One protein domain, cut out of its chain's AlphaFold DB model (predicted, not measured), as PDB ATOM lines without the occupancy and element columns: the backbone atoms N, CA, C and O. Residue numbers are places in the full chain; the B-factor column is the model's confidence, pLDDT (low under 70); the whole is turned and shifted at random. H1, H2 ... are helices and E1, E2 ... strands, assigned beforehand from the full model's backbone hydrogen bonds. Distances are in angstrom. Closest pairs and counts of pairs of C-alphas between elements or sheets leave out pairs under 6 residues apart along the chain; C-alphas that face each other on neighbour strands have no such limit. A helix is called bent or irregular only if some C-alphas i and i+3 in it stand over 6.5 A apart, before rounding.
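This is residues 48 to 166 of the 289 residues of an uncharacterized protein of marine metagenome (UniProt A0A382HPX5). A small sheet of three parallel strands, E2 E1 E3 in order, is the middle of three layers, with the long helix H6 over one face and the short H5 over the other. H1 and H4 lie near each other beyond the E2 edge. The 119 printed residues hold six named helices and three strands, in the order H1 H2 E1 H3 H4 H5 E2 H6 E3, of mixed class. The whole is compact and rounded, with a radius of gyration of the C-alphas of 13.4 A and spans of 37 by 34 by 29 A.

H1, residues 50 to 53, is close to but not clearly touching H2, residues 61 to 64, which only grazes the sheet. E1, residues 76 to 81, is the inner strand, parallel to E2, residues 119 to 122, and to E3, residues 158 to 162; N 77 and O 119, 2.9 A, and N 78 and O 158, 2.8 A, are within hydrogen-bond range. H3, residues 83 to 86, stands at the sheet's level, its height 1.3 A. H4, residues 90 to 98, is not on the sheet; its closest C-alphas to H1 are those of Val 96 and Leu 50, 5.9 A. H5, residues 108 to 116, runs along the strands over E2 and E1 at a height of 9.3 A; the C-alphas of Phe 113 and Asp 119 come closest, 5.9 A. E1, H3 H4 H5 and E2 form a strand-helix-strand unit, parallel neighbour strands with helices between. H6, residues 130 to 146, is on the opposite face, at a height of 10.2 A; its closest C-alphas to E1 are those of Gly 133 and Gly 81, 4.5 A. E2, H6 and E3 form a split unit, with E1 between its strands and a right-handed crossover. Every O i to N i+4 pair is within hydrogen-bond range in H4 and H5, and 9 of 13 in H6.

H1 begins at C-alpha 50 (-29.742, 41.061, 43.920). E1 is 16.1 A long and H6 23.3 A; H6 is only just irregular, with C-alphas 134 and 137 6.8 A apart. E3 ends at C-alpha 162 (-38.448, 20.640, 43.402).

The printed part has no cut; the links H2 to E1 and H6 to E3 are long. The C-alphas farthest apart, of Arg 149 and Gly 166, are 37.8 A apart. No printed residue is under 70 in pLDDT.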
ATOM      1  N   LEU A  48     -23.387  39.830  47.121       91.50
ATOM      2  CA  LEU A  48     -23.757  40.779  46.091       91.50
ATOM      3  C   LEU A  48     -25.249  41.130  46.223       91.50
ATOM      4  O   LEU A  48     -26.072  40.242  46.469       91.50
ATOM      5  N   PRO A  49     -25.611  42.415  46.051       90.12
ATOM      6  CA  PRO A  49     -26.998  42.824  45.897       90.12
ATOM      7  C   PRO A  49     -27.681  42.060  44.766       90.12
ATOM      8  O   PRO A  49     -27.057  41.727  43.752       90.12
ATOM      9  N   LEU A  50     -28.989  41.852  44.893       86.31
ATOM     10  CA  LEU A  50     -29.742  41.061  43.920       86.31
ATOM     11  C   LEU A  50     -29.770  41.692  42.514       86.31
ATOM     12  O   LEU A  50     -29.858  40.988  41.508       86.31
ATOM     13  N   SER A  51     -29.621  43.015  42.428       83.50
ATOM     14  CA  SER A  51     -29.457  43.738  41.162       83.50
ATOM     15  C   SER A  51     -28.158  43.373  40.431       83.50
ATOM     16  O   SER A  51     -28.162  43.245  39.210       83.50
ATOM     17  N   ILE A  52     -27.064  43.153  41.165       86.94
ATOM     18  CA  ILE A  52     -25.763  42.747  40.613       86.94
ATOM     19  C   ILE A  52     -25.782  41.262  40.246       86.94
ATOM     20  O   ILE A  52     -25.234  40.875  39.215       86.94
ATOM     21  N   TYR A  53     -26.471  40.437  41.042       86.25
ATOM     22  CA  TYR A  53     -26.668  39.011  40.765       86.25
ATOM     23  C   TYR A  53     -27.231  38.745  39.356       86.25
ATOM     24  O   TYR A  53     -26.912  37.727  38.740       86.25
ATOM     25  N   LEU A  54     -28.037  39.663  38.809       81.19
ATOM     26  CA  LEU A  54     -28.551  39.565  37.440       81.19
ATOM     27  C   LEU A  54     -27.445  39.507  36.382       81.19
ATOM     28  O   LEU A  54     -27.585  38.724  35.445       81.19
ATOM     29  N   GLY A  55     -26.376  40.287  36.562       84.81
ATOM     30  CA  GLY A  55     -25.253  40.401  35.630       84.81
ATOM     31  C   GLY A  55     -24.188  39.311  35.773       84.81
ATOM     32  O   GLY A  55     -23.244  39.272  34.989       84.81
ATOM     33  N   LEU A  56     -24.320  38.408  36.753       91.44
ATOM     34  CA  LEU A  56     -23.420  37.262  36.864       91.44
ATOM     35  C   LEU A  56     -23.627  36.301  35.688       91.44
ATOM     36  O   LEU A  56     -24.763  35.956  35.338       91.44
ATOM     37  N   GLY A  57     -22.521  35.816  35.131       91.31
ATOM     38  CA  GLY A  57     -22.504  34.779  34.109       91.31
ATOM     39  C   GLY A  57     -23.231  33.522  34.563       91.31
ATOM     40  O   GLY A  57     -23.135  33.099  35.715       91.31
ATOM     41  N   LYS A  58     -23.992  32.921  33.643       91.00
ATOM     42  CA  LYS A  58     -24.910  31.803  33.930       91.00
ATOM     43  C   LYS A  58     -24.227  30.619  34.617       91.00
ATOM     44  O   LYS A  58     -24.866  29.926  35.395       91.00
ATOM     45  N   ASP A  59     -22.952  30.415  34.328       93.25
ATOM     46  CA  ASP A  59     -22.120  29.316  34.796       93.25
ATOM     47  C   ASP A  59     -21.601  29.477  36.227       93.25
ATOM     48  O   ASP A  59     -21.370  28.473  36.888       93.25
ATOM     49  N   TYR A  60     -21.458  30.705  36.738       93.88
ATOM     50  CA  TYR A  60     -21.051  30.970  38.129       93.88
ATOM     51  C   TYR A  60     -22.101  31.725  38.951       93.88
ATOM     52  O   TYR A  60     -21.918  31.927  40.152       93.88
ATOM     53  N   LYS A  61     -23.240  32.082  38.353       93.62
ATOM     54  CA  LYS A  61     -24.350  32.782  39.012       93.62
ATOM     55  C   LYS A  61     -24.852  32.071  40.267       93.62
ATOM     56  O   LYS A  61     -25.123  32.737  41.259       93.62
ATOM     57  N   ILE A  62     -24.893  30.737  40.277       94.81
ATOM     58  CA  ILE A  62     -25.309  29.937  41.447       94.81
ATOM     59  C   ILE A  62     -24.454  30.251  42.692       94.81
ATOM     60  O   ILE A  62     -24.975  30.305  43.805       94.81
ATOM     61  N   LEU A  63     -23.163  30.562  42.528       95.38
ATOM     62  CA  LEU A  63     -22.280  30.943  43.641       95.38
ATOM     63  C   LEU A  63     -22.683  32.277  44.293       95.38
ATOM     64  O   LEU A  63     -22.367  32.518  45.464       95.38
ATOM     65  N   GLY A  64     -23.395  33.126  43.548       93.88
ATOM     66  CA  GLY A  64     -23.943  34.400  44.003       93.88
ATOM     67  C   GLY A  64     -25.253  34.298  44.786       93.88
ATOM     68  O   GLY A  64     -25.703  35.303  45.327       93.88
ATOM     69  N   GLN A  65     -25.865  33.113  44.877       93.44
ATOM     70  CA  GLN A  65     -27.054  32.906  45.712       93.44
ATOM     71  C   GLN A  65     -26.728  33.186  47.189       93.44
ATOM     72  O   GLN A  65     -25.618  32.897  47.647       93.44
ATOM     73  N   TYR A  66     -27.686  33.737  47.939       91.19
ATOM     74  CA  TYR A  66     -27.471  34.188  49.323       91.19
ATOM     75  C   TYR A  66     -28.379  33.545  50.373       91.19
ATOM     76  O   TYR A  66     -28.297  33.896  51.544       91.19
ATOM     77  N   HIS A  67     -29.138  32.512  50.007       92.50
ATOM     78  CA  HIS A  67     -29.709  31.544  50.956       92.50
ATOM     79  C   HIS A  67     -28.627  30.553  51.444       92.50
ATOM     80  O   HIS A  67     -28.783  29.332  51.392       92.50
ATOM     81  N   LYS A  68     -27.464  31.104  51.815       94.62
ATOM     82  CA  LYS A  68     -26.275  30.406  52.309       94.62
ATOM     83  C   LYS A  68     -25.310  31.384  52.980       94.62
ATOM     84  O   LYS A  68     -25.179  32.533  52.559       94.62
ATOM     85  N   LYS A  69     -24.587  30.916  53.995       92.69
ATOM     86  CA  LYS A  69     -23.709  31.738  54.851       92.69
ATOM     87  C   LYS A  69     -22.339  32.037  54.236       92.69
ATOM     88  O   LYS A  69     -21.622  32.910  54.723       92.69
ATOM     89  N   SER A  70     -21.956  31.319  53.184       93.81
ATOM     90  CA  SER A  70     -20.681  31.474  52.480       93.81
ATOM     91  C   SER A  70     -20.854  31.312  50.965       93.81
ATOM     92  O   SER A  70     -21.914  30.938  50.459       93.81
ATOM     93  N   VAL A  71     -19.802  31.601  50.190       95.00
ATOM     94  CA  VAL A  71     -19.813  31.328  48.740       95.00
ATOM     95  C   VAL A  71     -19.912  29.829  48.474       95.00
ATOM     96  O   VAL A  71     -20.748  29.411  47.678       95.00
ATOM     97  N   ILE A  72     -19.099  29.042  49.184       95.62
ATOM     98  CA  ILE A  72     -19.065  27.584  49.105       95.62
ATOM     99  C   ILE A  72     -19.568  27.007  50.428       95.62
ATOM    100  O   ILE A  72     -18.849  27.095  51.433       95.62
ATOM    101  N   PRO A  73     -20.787  26.448  50.456       94.50
ATOM    102  CA  PRO A  73     -21.337  25.862  51.665       94.50
ATOM    103  C   PRO A  73     -20.746  24.461  51.916       94.50
ATOM    104  O   PRO A  73     -20.189  23.832  51.013       94.50
ATOM    105  N   THR A  74     -20.826  23.972  53.158       89.00
ATOM    106  CA  THR A  74     -20.179  22.703  53.571       89.00
ATOM    107  C   THR A  74     -21.146  21.610  54.017       89.00
ATOM    108  O   THR A  74     -20.856  20.438  53.790       89.00
ATOM    109  N   ASP A  75     -22.285  21.983  54.596       93.19
ATOM    110  CA  ASP A  75     -23.419  21.110  54.911       93.19
ATOM    111  C   ASP A  75     -24.672  21.788  54.366       93.19
ATOM    112  O   ASP A  75     -25.253  22.667  55.006       93.19
ATOM    113  N   TYR A  76     -25.009  21.450  53.123       97.06
ATOM    114  CA  TYR A  76     -26.051  22.139  52.380       97.06
ATOM    115  C   TYR A  76     -27.037  21.184  51.732       97.06
ATOM    116  O   TYR A  76     -26.728  20.017  51.458       97.06
ATOM    117  N   ILE A  77     -28.217  21.736  51.468       98.12
ATOM    118  CA  ILE A  77     -29.270  21.126  50.669       98.12
ATOM    119  C   ILE A  77     -29.062  21.577  49.221       98.12
ATOM    120  O   ILE A  77     -29.082  22.775  48.924       98.12
ATOM    121  N   ALA A  78     -28.849  20.632  48.310       97.81
ATOM    122  CA  ALA A  78     -28.906  20.908  46.881       97.81
ATOM    123  C   ALA A  78     -30.369  20.896  46.437       97.81
ATOM    124  O   ALA A  78     -31.011  19.849  46.454       97.81
ATOM    125  N   LEU A  79     -30.889  22.050  46.029       97.56
ATOM    126  CA  LEU A  79     -32.210  22.152  45.422       97.56
ATOM    127  C   LEU A  79     -32.060  21.971  43.908       97.56
ATOM    128  O   LEU A  79     -31.402  22.777  43.252       97.56
ATOM    129  N   VAL A  80     -32.635  20.911  43.352       97.19
ATOM    130  CA  VAL A  80     -32.554  20.591  41.918       97.19
ATOM    131  C   VAL A  80     -33.943  20.596  41.295       97.19
ATOM    132  O   VAL A  80     -34.931  20.328  41.977       97.19
ATOM    133  N   GLY A  81     -34.023  20.908  40.003       94.25
ATOM    134  CA  GLY A  81     -35.295  20.966  39.295       94.25
ATOM    135  C   GLY A  81     -35.332  22.025  38.203       94.25
ATOM    136  O   GLY A  81     -34.317  22.351  37.585       94.25
ATOM    137  N   ASP A  82     -36.523  22.555  37.969       91.62
ATOM    138  CA  ASP A  82     -36.837  23.435  36.850       91.62
ATOM    139  C   ASP A  82     -36.880  24.922  37.266       91.62
ATOM    140  O   ASP A  82     -36.130  25.379  38.138       91.62
ATOM    141  N   SER A  83     -37.757  25.702  36.627       89.44
ATOM    142  CA  SER A  83     -38.029  27.095  36.968       89.44
ATOM    143  C   SER A  83     -38.477  27.298  38.419       89.44
ATOM    144  O   SER A  83     -38.148  28.337  38.997       89.44
ATOM    145  N   HIS A  84     -39.172  26.326  39.021       88.69
ATOM    146  CA  HIS A  84     -39.625  26.394  40.410       88.69
ATOM    147  C   HIS A  84     -38.455  26.290  41.391       88.69
ATOM    148  O   HIS A  84     -38.394  27.052  42.355       88.69
ATOM    149  N   ALA A  85     -37.480  25.421  41.107       93.25
ATOM    150  CA  ALA A  85     -36.231  25.359  41.862       93.25
ATOM    151  C   ALA A  85     -35.355  26.602  41.638       93.25
ATOM    152  O   ALA A  85     -34.684  27.057  42.565       93.25
ATOM    153  N   LEU A  86     -35.346  27.172  40.425       91.00
ATOM    154  CA  LEU A  86     -34.509  28.331  40.083       91.00
ATOM    155  C   LEU A  86     -34.911  29.592  40.864       91.00
ATOM    156  O   LEU A  86     -34.076  30.471  41.088       91.00
ATOM    157  N   GLY A  87     -36.186  29.702  41.241       87.19
ATOM    158  CA  GLY A  87     -36.700  30.878  41.932       87.19
ATOM    159  C   GLY A  87     -36.875  32.092  41.022       87.19
ATOM    160  O   GLY A  87     -36.747  33.227  41.472       87.19
ATOM    161  N   SER A  88     -37.125  31.862  39.728       79.56
ATOM    162  CA  SER A  88     -37.535  32.919  38.797       79.56
ATOM    163  C   SER A  88     -39.049  33.102  38.874       79.56
ATOM    164  O   SER A  88     -39.781  32.127  38.743       79.56
ATOM    165  N   GLY A  89     -39.525  34.331  39.077       85.81
ATOM    166  CA  GLY A  89     -40.959  34.624  39.158       85.81
ATOM    167  C   GLY A  89     -41.264  35.987  39.775       85.81
ATOM    168  O   GLY A  89     -40.358  36.790  40.003       85.81
ATOM    169  N   ASP A  90     -42.539  36.235  40.069       89.81
ATOM    170  CA  ASP A  90     -43.022  37.538  40.545       89.81
ATOM    171  C   ASP A  90     -42.354  37.970  41.850       89.81
ATOM    172  O   ASP A  90     -41.877  39.099  41.948       89.81
ATOM    173  N   TRP A  91     -42.193  37.045  42.804       91.81
ATOM    174  CA  TRP A  91     -41.505  37.331  44.065       91.81
ATOM    175  C   TRP A  91     -40.066  37.821  43.828       91.81
ATOM    176  O   TRP A  91     -39.641  38.832  44.388       91.81
ATOM    177  N   TYR A  92     -39.331  37.190  42.910       89.06
ATOM    178  CA  TYR A  92     -38.004  37.657  42.510       89.06
ATOM    179  C   TYR A  92     -38.024  39.059  41.898       89.06
ATOM    180  O   TYR A  92     -37.221  39.914  42.280       89.06
ATOM    181  N   LEU A  93     -38.954  39.321  40.980       88.62
ATOM    182  CA  LEU A  93     -39.067  40.616  40.307       88.62
ATOM    183  C   LEU A  93     -39.435  41.747  41.273       88.62
ATOM    184  O   LEU A  93     -38.914  42.859  41.150       88.62
ATOM    185  N   GLU A  94     -40.308  41.480  42.240       91.12
ATOM    186  CA  GLU A  94     -40.669  42.428  43.293       91.12
ATOM    187  C   GLU A  94     -39.469  42.769  44.177       91.12
ATOM    188  O   GLU A  94     -39.192  43.945  44.443       91.12
ATOM    189  N   ILE A  95     -38.704  41.755  44.581       90.56
ATOM    190  CA  ILE A  95     -37.566  41.931  45.482       90.56
ATOM    191  C   ILE A  95     -36.426  42.666  44.789       90.56
ATOM    192  O   ILE A  95     -35.875  43.589  45.381       90.56
ATOM    193  N   VAL A  96     -36.128  42.373  43.519       86.44
ATOM    194  CA  VAL A  96     -35.140  43.140  42.736       86.44
ATOM    195  C   VAL A  96     -35.497  44.631  42.688       86.44
ATOM    196  O   VAL A  96     -34.617  45.487  42.811       86.44
ATOM    197  N   LYS A  97     -36.785  44.969  42.526       86.81
ATOM    198  CA  LYS A  97     -37.248  46.367  42.479       86.81
ATOM    199  C   LYS A  97     -37.112  47.063  43.834       86.81
ATOM    200  O   LYS A  97     -36.695  48.223  43.877       86.81
ATOM    201  N   LYS A  98     -37.458  46.368  44.920       88.19
ATOM    202  CA  LYS A  98     -37.458  46.899  46.293       88.19
ATOM    203  C   LYS A  98     -36.052  46.961  46.910       88.19
ATOM    204  O   LYS A  98     -35.725  47.929  47.589       88.19
ATOM    205  N   HIS A  99     -35.204  45.974  46.633       81.88
ATOM    206  CA  HIS A  99     -33.893  45.764  47.253       81.88
ATOM    207  C   HIS A  99     -32.749  46.005  46.256       81.88
ATOM    208  O   HIS A  99     -31.963  45.118  45.936       81.88
ATOM    209  N   LYS A 100     -32.621  47.241  45.755       80.62
ATOM    210  CA  LYS A 100     -31.609  47.574  44.730       80.62
ATOM    211  C   LYS A 100     -30.165  47.371  45.192       80.62
ATOM    212  O   LYS A 100     -29.323  46.984  44.387       80.62
ATOM    213  N   LEU A 101     -29.879  47.669  46.458       84.00
ATOM    214  CA  LEU A 101     -28.534  47.616  47.052       84.00
ATOM    215  C   LEU A 101     -28.438  46.608  48.202       84.00
ATOM    216  O   LEU A 101     -27.416  46.535  48.877       84.00
ATOM    217  N   THR A 102     -29.505  45.853  48.442       84.19
ATOM    218  CA  THR A 102     -29.608  44.915  49.555       84.19
ATOM    219  C   THR A 102     -30.054  43.547  49.054       84.19
ATOM    220  O   THR A 102     -30.309  43.343  47.866       84.19
ATOM    221  N   GLN A 103     -30.079  42.592  49.972       86.12
ATOM    222  CA  GLN A 103     -30.604  41.253  49.756       86.12
ATOM    223  C   GLN A 103     -32.024  41.178  50.332       86.12
ATOM    224  O   GLN A 103     -32.382  41.954  51.221       86.12
ATOM    225  N   GLY A 104     -32.832  40.266  49.806       87.12
ATOM    226  CA  GLY A 104     -34.169  39.969  50.315       87.12
ATOM    227  C   GLY A 104     -34.636  38.591  49.862       87.12
ATOM    228  O   GLY A 104     -34.234  38.122  48.803       87.12
ATOM    229  N   ASP A 105     -35.460  37.919  50.645       92.44
ATOM    230  CA  ASP A 105     -35.926  36.580  50.284       92.44
ATOM    231  C   ASP A 105     -36.757  36.635  49.006       92.44
ATOM    232  O   ASP A 105     -37.581  37.534  48.871       92.44
ATOM    233  N   TYR A 106     -36.521  35.710  48.069       91.19
ATOM    234  CA  TYR A 106     -37.129  35.782  46.733       91.19
ATOM    235  C   TYR A 106     -37.648  34.462  46.153       91.19
ATOM    236  O   TYR A 106     -38.192  34.470  45.049       91.19
ATOM    237  N   HIS A 107     -37.453  33.328  46.837       92.06
ATOM    238  CA  HIS A 107     -37.962  32.026  46.387       92.06
ATOM    239  C   HIS A 107     -37.886  30.942  47.469       92.06
ATOM    240  O   HIS A 107     -37.386  31.188  48.566       92.06
ATOM    241  N   SER A 108     -38.335  29.728  47.140       92.00
ATOM    242  CA  SER A 108     -38.451  28.588  48.059       92.00
ATOM    243  C   SER A 108     -37.156  28.210  48.780       92.00
ATOM    244  O   SER A 108     -37.224  27.810  49.941       92.00
ATOM    245  N   ALA A 109     -35.973  28.391  48.182       95.25
ATOM    246  CA  ALA A 109     -34.728  28.116  48.908       95.25
ATOM    247  C   ALA A 109     -34.513  29.047  50.112       95.25
ATOM    248  O   ALA A 109     -33.871  28.632  51.071       95.25
ATOM    249  N   HIS A 110     -35.060  30.270  50.101       94.75
ATOM    250  CA  HIS A 110     -35.018  31.145  51.279       94.75
ATOM    251  C   HIS A 110     -35.937  30.642  52.384       94.75
ATOM    252  O   HIS A 110     -35.552  30.684  53.543       94.75
ATOM    253  N   ILE A 111     -37.106  30.101  52.034       95.19
ATOM    254  CA  ILE A 111     -37.996  29.468  53.014       95.19
ATOM    255  C   ILE A 111     -37.255  28.307  53.684       95.19
ATOM    256  O   ILE A 111     -37.147  28.270  54.902       95.19
ATOM    257  N   LEU A 112     -36.647  27.413  52.897       95.75
ATOM    258  CA  LEU A 112     -35.857  26.298  53.433       95.75
ATOM    259  C   LEU A 112     -34.694  26.775  54.306       95.75
ATOM    260  O   LEU A 112     -34.487  26.246  55.396       95.75
ATOM    261  N   PHE A 113     -33.940  27.775  53.850       96.38
ATOM    262  CA  PHE A 113     -32.832  28.347  54.609       96.38
ATOM    263  C   PHE A 113     -33.298  28.946  55.944       96.38
ATOM    264  O   PHE A 113     -32.672  28.694  56.971       96.38
ATOM    265  N   ASN A 114     -34.408  29.686  55.947       95.50
ATOM    266  CA  ASN A 114     -34.952  30.333  57.140       95.50
ATOM    267  C   ASN A 114     -35.524  29.321  58.142       95.50
ATOM    268  O   ASN A 114     -35.270  29.446  59.337       95.50
ATOM    269  N   GLU A 115     -36.245  28.303  57.664       96.00
ATOM    270  CA  GLU A 115     -36.875  27.287  58.518       96.00
ATOM    271  C   GLU A 115     -35.861  26.278  59.079       96.00
ATOM    272  O   GLU A 115     -35.992  25.810  60.208       96.00
ATOM    273  N   THR A 116     -34.830  25.929  58.304       94.88
ATOM    274  CA  THR A 116     -33.862  24.888  58.701       94.88
ATOM    275  C   THR A 116     -32.547  25.445  59.245       94.88
ATOM    276  O   THR A 116     -31.788  24.721  59.886       94.88
ATOM    277  N   GLY A 117     -32.220  26.706  58.947       94.50
ATOM    278  CA  GLY A 117     -30.918  27.312  59.235       94.50
ATOM    279  C   GLY A 117     -29.740  26.710  58.452       94.50
ATOM    280  O   GLY A 117     -28.585  27.076  58.726       94.50
ATOM    281  N   ARG A 118     -30.003  25.787  57.513       95.88
ATOM    282  CA  ARG A 118     -29.012  25.098  56.672       95.88
ATOM    283  C   ARG A 118     -28.829  25.843  55.362       95.88
ATOM    284  O   ARG A 118     -29.797  26.327  54.784       95.88
ATOM    285  N   ASP A 119     -27.593  25.892  54.873       97.56
ATOM    286  CA  ASP A 119     -27.303  26.481  53.569       97.56
ATOM    287  C   ASP A 119     -28.054  25.717  52.469       97.56
ATOM    288  O   ASP A 119     -28.127  24.486  52.478       97.56
ATOM    289  N   VAL A 120     -28.579  26.444  51.490       97.56
ATOM    290  CA  VAL A 120     -29.228  25.865  50.312       97.56
ATOM    291  C   VAL A 120     -28.460  26.325  49.080       97.56
ATOM    292  O   VAL A 120     -28.015  27.470  49.002       97.56
ATOM    293  N   LEU A 121     -28.285  25.445  48.101       96.81
ATOM    294  CA  LEU A 121     -27.716  25.794  46.802       96.81
ATOM    295  C   LEU A 121     -28.663  25.288  45.720       96.81
ATOM    296  O   LEU A 121     -28.865  24.081  45.597       96.81
ATOM    297  N   SER A 122     -29.266  26.205  44.968       96.62
ATOM    298  CA  SER A 122     -30.214  25.850  43.919       96.62
ATOM    299  C   SER A 122     -29.526  25.730  42.566       96.62
ATOM    300  O   SER A 122     -28.884  26.667  42.090       96.62
ATOM    301  N   PHE A 123     -29.720  24.582  41.931       96.25
ATOM    302  CA  PHE A 123     -29.310  24.269  40.565       96.25
ATOM    303  C   PHE A 123     -30.492  24.303  39.590       96.25
ATOM    304  O   PHE A 123     -30.387  23.791  38.472       96.25
ATOM    305  N   GLY A 124     -31.620  24.886  40.011       93.88
ATOM    306  CA  GLY A 124     -32.823  24.967  39.199       93.88
ATOM    307  C   GLY A 124     -32.569  25.602  37.836       93.88
ATOM    308  O   GLY A 124     -31.742  26.503  37.690       93.88
ATOM    309  N   THR A 125     -33.271  25.117  36.817       91.38
ATOM    310  CA  THR A 125     -33.055  25.539  35.432       91.38
ATOM    311  C   THR A 125     -34.372  25.893  34.753       91.38
ATOM    312  O   THR A 125     -35.308  25.109  34.713       91.38
ATOM    313  N   LEU A 126     -34.452  27.093  34.176       88.69
ATOM    314  CA  LEU A 126     -35.664  27.543  33.493       88.69
ATOM    315  C   LEU A 126     -36.014  26.610  32.320       88.69
ATOM    316  O   LEU A 126     -35.150  26.340  31.482       88.69
ATOM    317  N   GLY A 127     -37.275  26.163  32.257       85.69
ATOM    318  CA  GLY A 127     -37.814  25.379  31.141       85.69
ATOM    319  C   GLY A 127     -37.117  24.036  30.912       85.69
ATOM    320  O   GLY A 127     -36.998  23.607  29.771       85.69
ATOM    321  N   SER A 128     -36.570  23.417  31.958       88.38
ATOM    322  CA  SER A 128     -35.912  22.115  31.844       88.38
ATOM    323  C   SER A 128     -36.846  20.968  32.200       88.38
ATOM    324  O   SER A 128     -37.476  21.040  33.252       88.38
ATOM    325  N   GLY A 129     -36.821  19.887  31.421       91.94
ATOM    326  CA  GLY A 129     -37.218  18.562  31.885       91.94
ATOM    327  C   GLY A 129     -36.170  17.883  32.782       91.94
ATOM    328  O   GLY A 129     -35.102  18.437  33.078       91.94
ATOM    329  N   SER A 130     -36.452  16.652  33.195       93.06
ATOM    330  CA  SER A 130     -35.753  15.896  34.236       93.06
ATOM    331  C   SER A 130     -34.294  15.606  33.897       93.06
ATOM    332  O   SER A 130     -33.417  15.855  34.727       93.06
ATOM    333  N   LEU A 131     -33.976  15.204  32.660       93.38
ATOM    334  CA  LEU A 131     -32.581  15.004  32.236       93.38
ATOM    335  C   LEU A 131     -31.737  16.277  32.373       93.38
ATOM    336  O   LEU A 131     -30.562  16.225  32.736       93.38
ATOM    337  N   ARG A 132     -32.323  17.446  32.109       93.19
ATOM    338  CA  ARG A 132     -31.596  18.714  32.189       93.19
ATOM    339  C   ARG A 132     -31.549  19.259  33.619       93.19
ATOM    340  O   ARG A 132     -30.473  19.653  34.067       93.19
ATOM    341  N   GLY A 133     -32.689  19.309  34.304       93.62
ATOM    342  CA  GLY A 133     -32.840  19.940  35.619       93.62
ATOM    343  C   GLY A 133     -32.341  19.089  36.790       93.62
ATOM    344  O   GLY A 133     -31.852  19.641  37.775       93.62
ATOM    345  N   LEU A 134     -32.420  17.757  36.680       95.00
ATOM    346  CA  LEU A 134     -32.054  16.828  37.759       95.00
ATOM    347  C   LEU A 134     -30.687  16.171  37.549       95.00
ATOM    348  O   LEU A 134     -30.033  15.819  38.527       95.00
ATOM    349  N   VAL A 135     -30.248  16.018  36.295       95.19
ATOM    350  CA  VAL A 135     -28.989  15.329  35.966       95.19
ATOM    351  C   VAL A 135     -27.948  16.314  35.445       95.19
ATOM    352  O   VAL A 135     -26.966  16.586  36.133       95.19
ATOM    353  N   LEU A 136     -28.173  16.897  34.263       96.19
ATOM    354  CA  LEU A 136     -27.171  17.717  33.577       96.19
ATOM    355  C   LEU A 136     -26.687  18.887  34.426       96.19
ATOM    356  O   LEU A 136     -25.507  19.001  34.737       96.19
ATOM    357  N   LYS A 137     -27.599  19.783  34.799       96.06
ATOM    358  CA  LYS A 137     -27.241  21.062  35.409       96.06
ATOM    359  C   LYS A 137     -26.599  20.928  36.791       96.06
ATOM    360  O   LYS A 137     -25.582  21.600  36.980       96.06
ATOM    361  N   PRO A 138     -27.086  20.096  37.729       97.12
ATOM    362  CA  PRO A 138     -26.391  19.922  39.001       97.12
ATOM    363  C   PRO A 138     -25.000  19.291  38.836       97.12
ATOM    364  O   PRO A 138     -24.046  19.796  39.430       97.12
ATOM    365  N   ILE A 139     -24.843  18.259  37.995       97.44
ATOM    366  CA  ILE A 139     -23.544  17.593  37.780       97.44
ATOM    367  C   ILE A 139     -22.545  18.541  37.109       97.44
ATOM    368  O   ILE A 139     -21.430  18.723  37.603       97.44
ATOM    369  N   SER A 140     -22.957  19.194  36.021       97.56
ATOM    370  CA  SER A 140     -22.140  20.157  35.283       97.56
ATOM    371  C   SER A 140     -21.615  21.283  36.167       97.56
ATOM    372  O   SER A 140     -20.423  21.577  36.148       97.56
ATOM    373  N   HIS A 141     -22.477  21.913  36.974       97.62
ATOM    374  CA  HIS A 141     -22.041  22.990  37.863       97.62
ATOM    375  C   HIS A 141     -21.150  22.474  38.993       97.62
ATOM    376  O   HIS A 141     -20.185  23.143  39.353       97.62
ATOM    377  N   PHE A 142     -21.429  21.286  39.539       97.38
ATOM    378  CA  PHE A 142     -20.579  20.682  40.562       97.38
ATOM    379  C   PHE A 142     -19.149  20.452  40.055       97.38
ATOM    380  O   PHE A 142     -18.185  20.836  40.726       97.38
ATOM    381  N   ILE A 143     -19.005  19.870  38.860       96.94
ATOM    382  CA  ILE A 143     -17.707  19.668  38.204       96.94
ATOM    383  C   ILE A 143     -17.060  21.016  37.895       96.94
ATOM    384  O   ILE A 143     -15.903  21.243  38.254       96.94
ATOM    385  N   TYR A 144     -17.817  21.936  37.293       97.56
ATOM    386  CA  TYR A 144     -17.319  23.251  36.921       97.56
ATOM    387  C   TYR A 144     -16.765  24.015  38.126       97.56
ATOM    388  O   TYR A 144     -15.613  24.445  38.076       97.56
ATOM    389  N   PHE A 145     -17.513  24.112  39.230       97.25
ATOM    390  CA  PHE A 145     -17.069  24.801  40.447       97.25
ATOM    391  C   PHE A 145     -15.819  24.181  41.048       97.25
ATOM    392  O   PHE A 145     -14.919  24.916  41.433       97.25
ATOM    393  N   ASN A 146     -15.714  22.854  41.073       96.88
ATOM    394  CA  ASN A 146     -14.503  22.184  41.546       96.88
ATOM    395  C   ASN A 146     -13.316  22.299  40.572       96.88
ATOM    396  O   ASN A 146     -12.192  21.964  40.939       96.88
ATOM    397  N   SER A 147     -13.540  22.789  39.350       96.12
ATOM    398  CA  SER A 147     -12.482  23.098  38.382       96.12
ATOM    399  C   SER A 147     -11.967  24.544  38.471       96.12
ATOM    400  O   SER A 147     -10.998  24.893  37.789       96.12
ATOM    401  N   LEU A 148     -12.635  25.396  39.256       96.31
ATOM    402  CA  LEU A 148     -12.259  26.788  39.482       96.31
ATOM    403  C   LEU A 148     -11.224  26.886  40.607       96.31
ATOM    404  O   LEU A 148     -11.302  26.175  41.603       96.31
ATOM    405  N   ARG A 149     -10.271  27.812  40.469       94.25
ATOM    406  CA  ARG A 149      -9.136  27.974  41.395       94.25
ATOM    407  C   ARG A 149      -9.568  28.178  42.849       94.25
ATOM    408  O   ARG A 149      -8.939  27.637  43.753       94.25
ATOM    409  N   ASP A 150     -10.601  28.987  43.067       92.94
ATOM    410  CA  ASP A 150     -10.947  29.511  44.393       92.94
ATOM    411  C   ASP A 150     -12.052  28.705  45.098       92.94
ATOM    412  O   ASP A 150     -12.467  29.062  46.204       92.94
ATOM    413  N   PHE A 151     -12.540  27.621  44.484       95.75
ATOM    414  CA  PHE A 151     -13.713  26.898  44.965       95.75
ATOM    415  C   PHE A 151     -13.473  25.399  45.102       95.75
ATOM    416  O   PHE A 151     -12.825  24.756  44.284       95.75
ATOM    417  N   LYS A 152     -14.053  24.834  46.162       95.62
ATOM    418  CA  LYS A 152     -14.064  23.395  46.420       95.62
ATOM    419  C   LYS A 152     -15.401  22.999  47.027       95.62
ATOM    420  O   LYS A 152     -15.557  22.986  48.250       95.62
ATOM    421  N   LEU A 153     -16.377  22.739  46.166       96.38
ATOM    422  CA  LEU A 153     -17.725  22.376  46.582       96.38
ATOM    423  C   LEU A 153     -17.760  20.891  46.951       96.38
ATOM    424  O   LEU A 153     -17.462  20.029  46.125       96.38
ATOM    425  N   LYS A 154     -18.113  20.591  48.202       96.38
ATOM    426  CA  LYS A 154     -18.343  19.212  48.654       96.38
ATOM    427  C   LYS A 154     -19.674  18.698  48.113       96.38
ATOM    428  O   LYS A 154     -20.521  19.490  47.718       96.38
ATOM    429  N   LEU A 155     -19.864  17.380  48.111       96.69
ATOM    430  CA  LEU A 155     -21.178  16.807  47.825       96.69
ATOM    431  C   LEU A 155     -22.219  17.340  48.825       96.69
ATOM    432  O   LEU A 155     -21.873  17.553  49.995       96.69
ATOM    433  N   PRO A 156     -23.470  17.556  48.387       96.94
ATOM    434  CA  PRO A 156     -24.531  17.995  49.278       96.94
ATOM    435  C   PRO A 156     -24.834  16.922  50.320       96.94
ATOM    436  O   PRO A 156     -24.668  15.725  50.080       96.94
ATOM    437  N   ARG A 157     -25.328  17.354  51.481       97.00
ATOM    438  CA  ARG A 157     -25.810  16.430  52.513       97.00
ATOM    439  C   ARG A 157     -27.167  15.842  52.139       97.00
ATOM    440  O   ARG A 157     -27.497  14.743  52.570       97.00
ATOM    441  N   GLU A 158     -27.933  16.592  51.359       97.44
ATOM    442  CA  GLU A 158     -29.286  16.258  50.944       97.44
ATOM    443  C   GLU A 158     -29.555  16.851  49.563       97.44
ATOM    444  O   GLU A 158     -29.109  17.961  49.263       97.44
ATOM    445  N   ILE A 159     -30.280  16.113  48.728       97.81
ATOM    446  CA  ILE A 159     -30.766  16.597  47.438       97.81
ATOM    447  C   ILE A 159     -32.284  16.673  47.540       97.81
ATOM    448  O   ILE A 159     -32.940  15.650  47.728       97.81
ATOM    449  N   LEU A 160     -32.827  17.880  47.407       97.44
ATOM    450  CA  LEU A 160     -34.259  18.116  47.331       97.44
ATOM    451  C   LEU A 160     -34.642  18.363  45.873       97.44
ATOM    452  O   LEU A 160     -34.150  19.297  45.238       97.44
ATOM    453  N   VAL A 161     -35.538  17.529  45.356       96.25
ATOM    454  CA  VAL A 161     -36.101  17.681  44.015       96.25
ATOM    455  C   VAL A 161     -37.345  18.558  44.112       96.25
ATOM    456  O   VAL A 161     -38.335  18.155  44.714       96.25
ATOM    457  N   TYR A 162     -37.291  19.755  43.527       93.75
ATOM    458  CA  TYR A 162     -38.448  20.640  43.402       93.75
ATOM    459  C   TYR A 162     -38.721  20.921  41.930       93.75
ATOM    460  O   TYR A 162     -38.057  21.740  41.293       93.75
ATOM    461  N   PHE A 163     -39.661  20.162  41.383       90.69
ATOM    462  CA  PHE A 163     -39.758  19.944  39.954       90.69
ATOM    463  C   PHE A 163     -41.214  19.777  39.519       90.69
ATOM    464  O   PHE A 163     -41.988  19.114  40.212       90.69
ATOM    465  N   PHE A 164     -41.570  20.362  38.377       88.69
ATOM    466  CA  PHE A 164     -42.856  20.192  37.723       88.69
ATOM    467  C   PHE A 164     -42.677  19.487  36.370       88.69
ATOM    468  O   PHE A 164     -41.976  19.955  35.476       88.69
ATOM    469  N   GLU A 165     -43.373  18.366  36.191       84.19
ATOM    470  CA  GLU A 165     -43.185  17.447  35.057       84.19
ATOM    471  C   GLU A 165     -43.697  17.968  33.702       84.19
ATOM    472  O   GLU A 165     -43.612  17.265  32.698       84.19
ATOM    473  N   GLY A 166     -44.219  19.196  33.619       83.69
ATOM    474  CA  GLY A 166     -44.858  19.706  32.400       83.69
ATOM    475  C   GLY A 166     -43.993  19.646  31.133       83.69
ATOM    476  O   GLY A 166     -44.536  19.471  30.046       83.69
TER     477      GLY A 166